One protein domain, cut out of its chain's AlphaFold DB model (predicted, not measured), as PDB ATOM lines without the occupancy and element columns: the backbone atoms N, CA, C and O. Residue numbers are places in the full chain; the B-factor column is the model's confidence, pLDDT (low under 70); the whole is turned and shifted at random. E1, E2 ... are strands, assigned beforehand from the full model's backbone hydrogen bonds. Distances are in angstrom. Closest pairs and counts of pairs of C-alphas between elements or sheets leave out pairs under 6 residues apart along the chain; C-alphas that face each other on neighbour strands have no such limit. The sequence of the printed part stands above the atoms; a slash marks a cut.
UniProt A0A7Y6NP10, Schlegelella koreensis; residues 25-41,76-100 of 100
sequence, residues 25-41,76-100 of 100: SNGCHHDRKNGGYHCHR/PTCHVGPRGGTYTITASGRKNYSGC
ATOM      1  N   SER A  25     -31.654  29.581 -46.803       77.44
ATOM      2  CA  SER A  25     -30.570  28.903 -47.523       77.44
ATOM      3  C   SER A  25     -30.813  27.407 -47.744       77.44
ATOM      4  O   SER A  25     -30.197  26.825 -48.632       77.44
ATOM      5  N   ASN A  26     -31.715  26.791 -46.976       80.88
ATOM      6  CA  ASN A  26     -32.087  25.382 -47.104       80.88
ATOM      7  C   ASN A  26     -33.292  25.177 -48.042       80.88
ATOM      8  O   ASN A  26     -33.717  24.043 -48.265       80.88
ATOM      9  N   GLY A  27     -33.864  26.253 -48.593       84.00
ATOM     10  CA  GLY A  27     -35.054  26.182 -49.438       84.00
ATOM     11  C   GLY A  27     -36.356  26.008 -48.649       84.00
ATOM     12  O   GLY A  27     -37.337  25.479 -49.192       84.00
ATOM     13  N   CYS A  28     -36.385  26.446 -47.390       86.69
ATOM     14  CA  CYS A  28     -37.516  26.295 -46.482       86.69
ATOM     15  C   CYS A  28     -37.969  27.632 -45.875       86.69
ATOM     16  O   CYS A  28     -37.325  28.663 -46.039       86.69
ATOM     17  N   HIS A  29     -39.113  27.638 -45.194       87.06
ATOM     18  CA  HIS A  29     -39.627  28.811 -44.494       87.06
ATOM     19  C   HIS A  29     -40.347  28.434 -43.201       87.06
ATOM     20  O   HIS A  29     -40.887  27.338 -43.063       87.06
ATOM     21  N   HIS A  30     -40.373  29.369 -42.252       85.12
ATOM     22  CA  HIS A  30     -41.148  29.234 -41.022       85.12
ATOM     23  C   HIS A  30     -42.554  29.808 -41.203       85.12
ATOM     24  O   HIS A  30     -42.699  31.000 -41.495       85.12
ATOM     25  N   ASP A  31     -43.579  28.995 -40.952       84.38
ATOM     26  CA  ASP A  31     -44.951  29.483 -40.857       84.38
ATOM     27  C   ASP A  31     -45.176  30.068 -39.457       84.38
ATOM     28  O   ASP A  31     -45.261  29.352 -38.461       84.38
ATOM     29  N   ARG A  32     -45.247  31.400 -39.356       80.06
ATOM     30  CA  ARG A  32     -45.493  32.080 -38.069       80.06
ATOM     31  C   ARG A  32     -46.955  32.078 -37.648       80.06
ATOM     32  O   ARG A  32     -47.214  32.296 -36.470       80.06
ATOM     33  N   LYS A  33     -47.890  31.920 -38.585       77.62
ATOM     34  CA  LYS A  33     -49.322  31.964 -38.269       77.62
ATOM     35  C   LYS A  33     -49.782  30.628 -37.720       77.62
ATOM     36  O   LYS A  33     -50.467  30.601 -36.705       77.62
ATOM     37  N   ASN A  34     -49.378  29.549 -38.377       83.25
ATOM     38  CA  ASN A  34     -49.804  28.206 -38.011       83.25
ATOM     39  C   ASN A  34     -48.749  27.428 -37.216       83.25
ATOM     40  O   ASN A  34     -49.061  26.384 -36.648       83.25
ATOM     41  N   GLY A  35     -47.523  27.956 -37.133       80.81
ATOM     42  CA  GLY A  35     -46.384  27.237 -36.580       80.81
ATOM     43  C   GLY A  35     -45.864  26.193 -37.568       80.81
ATOM     44  O   GLY A  35     -46.620  25.593 -38.324       80.81
ATOM     45  N   GLY A  36     -44.555  25.956 -37.548       84.88
ATOM     46  CA  GLY A  36     -43.924  24.929 -38.375       84.88
ATOM     47  C   GLY A  36     -42.785  25.450 -39.243       84.88
ATOM     48  O   GLY A  36     -42.454  26.640 -39.257       84.88
ATOM     49  N   TYR A  37     -42.148  24.511 -39.935       87.56
ATOM     50  CA  TYR A  37     -41.053  24.752 -40.864       87.56
ATOM     51  C   TYR A  37     -41.293  23.913 -42.116       87.56
ATOM     52  O   TYR A  37     -41.372  22.686 -42.041       87.56
ATOM     53  N   HIS A  38     -41.461  24.583 -43.250       86.31
ATOM     54  CA  HIS A  38     -41.921  23.982 -44.494       86.31
ATOM     55  C   HIS A  38     -40.899  24.203 -45.597       86.31
ATOM     56  O   HIS A  38     -40.529  25.337 -45.907       86.31
ATOM     57  N   CYS A  39     -40.481  23.117 -46.230       85.81
ATOM     58  CA  CYS A  39     -39.513  23.154 -47.311       85.81
ATOM     59  C   CYS A  39     -40.204  23.079 -48.670       85.81
ATOM     60  O   CYS A  39     -40.977  22.162 -48.924       85.81
ATOM     61  N   HIS A  40     -39.902  24.034 -49.549       81.69
ATOM     62  CA  HIS A  40     -40.406  24.058 -50.929       81.69
ATOM     63  C   HIS A  40     -39.321  23.706 -51.947       81.69
ATOM     64  O   HIS A  40     -39.628  23.239 -53.040       81.69
ATOM     65  N   ARG A  41     -38.051  23.930 -51.593       72.19
ATOM     66  CA  ARG A  41     -36.873  23.600 -52.401       72.19
ATOM     67  C   ARG A  41     -35.831  22.872 -51.558       72.19
ATOM     68  O   ARG A  41     -34.649  23.177 -51.663       72.19
ATOM     69  N   PRO A  76     -20.055  31.896 -27.908       74.00
ATOM     70  CA  PRO A  76     -21.447  32.293 -27.886       74.00
ATOM     71  C   PRO A  76     -22.269  31.271 -28.674       74.00
ATOM     72  O   PRO A  76     -22.000  31.011 -29.845       74.00
ATOM     73  N   THR A  77     -23.261  30.666 -28.019       83.31
ATOM     74  CA  THR A  77     -24.157  29.705 -28.662       83.31
ATOM     75  C   THR A  77     -24.861  30.387 -29.832       83.31
ATOM     76  O   THR A  77     -25.581  31.373 -29.651       83.31
ATOM     77  N   CYS A  78     -24.639  29.870 -31.040       86.50
ATOM     78  CA  CYS A  78     -25.313  30.340 -32.241       86.50
ATOM     79  C   CYS A  78     -26.758  29.836 -32.267       86.50
ATOM     80  O   CYS A  78     -27.022  28.644 -32.103       86.50
ATOM     81  N   HIS A  79     -27.692  30.729 -32.562       85.38
ATOM     82  CA  HIS A  79     -29.095  30.410 -32.787       85.38
ATOM     83  C   HIS A  79     -29.505  30.829 -34.199       85.38
ATOM     84  O   HIS A  79     -29.082  31.875 -34.687       85.38
ATOM     85  N   VAL A  80     -30.357  30.042 -34.861       82.19
ATOM     86  CA  VAL A  80     -30.901  30.403 -36.179       82.19
ATOM     87  C   VAL A  80     -32.031  31.417 -36.003       82.19
ATOM     88  O   VAL A  80     -32.968  31.223 -35.227       82.19
ATOM     89  N   GLY A  81     -31.909  32.538 -36.700       82.12
ATOM     90  CA  GLY A  81     -32.820  33.666 -36.655       82.12
ATOM     91  C   GLY A  81     -33.997  33.527 -37.624       82.12
ATOM     92  O   GLY A  81     -33.926  32.832 -38.635       82.12
ATOM     93  N   PRO A  82     -35.081  34.283 -37.390       72.56
ATOM     94  CA  PRO A  82     -36.333  34.189 -38.147       72.56
ATOM     95  C   PRO A  82     -36.248  34.673 -39.608       72.56
ATOM     96  O   PRO A  82     -37.270  34.688 -40.295       72.56
ATOM     97  N   ARG A  83     -35.073  35.132 -40.054       74.06
ATOM     98  CA  ARG A  83     -34.770  35.591 -41.420       74.06
ATOM     99  C   ARG A  83     -33.648  34.772 -42.084       74.06
ATOM    100  O   ARG A  83     -33.101  35.221 -43.079       74.06
ATOM    101  N   GLY A  84     -33.271  33.623 -41.514       67.81
ATOM    102  CA  GLY A  84     -32.249  32.731 -42.080       67.81
ATOM    103  C   GLY A  84     -30.787  33.061 -41.730       67.81
ATOM    104  O   GLY A  84     -29.902  32.349 -42.180       67.81
ATOM    105  N   GLY A  85     -30.513  34.099 -40.926       82.12
ATOM    106  CA  GLY A  85     -29.172  34.400 -40.383       82.12
ATOM    107  C   GLY A  85     -28.980  33.885 -38.951       82.12
ATOM    108  O   GLY A  85     -29.958  33.521 -38.303       82.12
ATOM    109  N   THR A  86     -27.753  33.872 -38.424       87.00
ATOM    110  CA  THR A  86     -27.477  33.467 -37.033       87.00
ATOM    111  C   THR A  86     -27.516  34.648 -36.065       87.00
ATOM    112  O   THR A  86     -27.330  35.807 -36.441       87.00
ATOM    113  N   TYR A  87     -27.798  34.364 -34.797       88.56
ATOM    114  CA  TYR A  87     -27.708  35.334 -33.715       88.56
ATOM    115  C   TYR A  87     -27.200  34.684 -32.433       88.56
ATOM    116  O   TYR A  87     -27.351  33.481 -32.228       88.56
ATOM    117  N   THR A  88     -26.635  35.496 -31.549       91.44
ATOM    118  CA  THR A  88     -26.161  35.079 -30.226       91.44
ATOM    119  C   THR A  88     -27.003  35.732 -29.130       91.44
ATOM    120  O   THR A  88     -27.628  36.779 -29.340       91.44
ATOM    121  N   ILE A  89     -27.060  35.105 -27.953       87.38
ATOM    122  CA  ILE A  89     -27.665  35.698 -26.754       87.38
ATOM    123  C   ILE A  89     -26.538  36.319 -25.926       87.38
ATOM    124  O   ILE A  89     -25.652  35.620 -25.443       87.38
ATOM    125  N   THR A  90     -26.559  37.643 -25.776       84.25
ATOM    126  CA  THR A  90     -25.609  38.354 -24.902       84.25
ATOM    127  C   THR A  90     -25.841  37.985 -23.435       84.25
ATOM    128  O   THR A  90     -26.937  37.560 -23.071       84.25
ATOM    129  N   ALA A  91     -24.869  38.251 -22.556       81.50
ATOM    130  CA  ALA A  91     -25.044  38.074 -21.108       81.50
ATOM    131  C   ALA A  91     -26.271  38.830 -20.546       81.50
ATOM    132  O   ALA A  91     -26.874  38.404 -19.569       81.50
ATOM    133  N   SER A  92     -26.676  39.926 -21.200       86.06
ATOM    134  CA  SER A  92     -27.876  40.707 -20.860       86.06
ATOM    135  C   SER A  92     -29.206  40.083 -21.317       86.06
ATOM    136  O   SER A  92     -30.264  40.672 -21.110       86.06
ATOM    137  N   GLY A  93     -29.173  38.942 -22.013       86.44
ATOM    138  CA  GLY A  93     -30.345  38.292 -22.606       86.44
ATOM    139  C   GLY A  93     -30.812  38.895 -23.939       86.44
ATOM    140  O   GLY A  93     -31.735  38.375 -24.564       86.44
ATOM    141  N   ARG A  94     -30.184  39.975 -24.423       89.31
ATOM    142  CA  ARG A  94     -30.506  40.570 -25.732       89.31
ATOM    143  C   ARG A  94     -29.939  39.735 -26.879       89.31
ATOM    144  O   ARG A  94     -28.831  39.210 -26.768       89.31
ATOM    145  N   LYS A  95     -30.681  39.683 -27.991       89.25
ATOM    146  CA  LYS A  95     -30.269  39.030 -29.243       89.25
ATOM    147  C   LYS A  95     -29.310  39.929 -30.023       89.25
ATOM    148  O   LYS A  95     -29.656  41.078 -30.294       89.25
ATOM    149  N   ASN A  96     -28.160  39.396 -30.417       87.25
ATOM    150  CA  ASN A  96     -27.224  40.057 -31.321       87.25
ATOM    151  C   ASN A  96     -27.188  39.326 -32.671       87.25
ATOM    152  O   ASN A  96     -26.800  38.164 -32.730       87.25
ATOM    153  N   TYR A  97     -27.594  40.018 -33.737       86.81
ATOM    154  CA  TYR A  97     -27.676  39.489 -35.104       86.81
ATOM    155  C   TYR A  97     -26.438  39.798 -35.956       86.81
ATOM    156  O   TYR A  97     -26.486  39.615 -37.169       86.81
ATOM    157  N   SER A  98     -25.326  40.242 -35.361       83.94
ATOM    158  CA  SER A  98     -24.046  40.419 -36.066       83.94
ATOM    159  C   SER A  98     -23.395  39.097 -36.503       83.94
ATOM    160  O   SER A  98     -22.230  39.096 -36.882       83.94
ATOM    161  N   GLY A  99     -24.131  37.987 -36.429       69.88
ATOM    162  CA  GLY A  99     -23.628  36.635 -36.585       69.88
ATOM    163  C   GLY A  99     -23.088  36.048 -35.285       69.88
ATOM    164  O   GLY A  99     -22.987  36.705 -34.241       69.88
ATOM    165  N   CYS A 100     -22.778  34.767 -35.389       69.50
ATOM    166  CA  CYS A 100     -21.622  34.184 -34.744       69.50
ATOM    167  C   CYS A 100     -20.582  33.934 -35.852       69.50
ATOM    168  O   CYS A 100     -19.389  33.948 -35.512       69.50
TER     169      CYS A 100
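This is residues 25 to 41 and 76 to 100 of the 100 residues of a protein of Schlegelella koreensis (UniProt A0A7Y6NP10). With little regular structure, two small separate strand hairpins, E3 with E4 and E1 with E2, make the two ends of an elongated outline; after E4, residues 95 to 96 fold back beside it. Of 42 printed residues, 13 are in named strands, E1 to E4 along the chain: all strand, two antiparallel sheets. The whole is loose, radius of gyration of the C-alphas 12.3 A, spanning 35 by 21 by 13 A.

E3 is residues 78 to 80, 6.8 A; E4, residues 86 to 89, 10.5 A, ends at C-alpha 89 (-27.665, 35.698, -26.754). E1, residues 28 to 30, begins at C-alpha 28 (-37.516, 26.295, -46.482); E2 is residues 37 to 39.

Hairpin E3 and E4 is antiparallel at 126 degrees, with N 79 and O 87 within hydrogen-bond range, 2.8 A. Hairpin E1 and E2 is antiparallel at 158 degrees, with N 29 and O 38 within range, 2.8 A. E1 and E2 are each apart from E3 and E4.

The farthest C-alphas, Arg 41 and Ser 92, are 37.0 A apart. Residues 42 to 75 are not printed; C-alphas 41 and 76 are 30.2 A apart across the cut. Of the links printed whole, none is long. The pLDDT is under 70 at residues 84, 99 and 100.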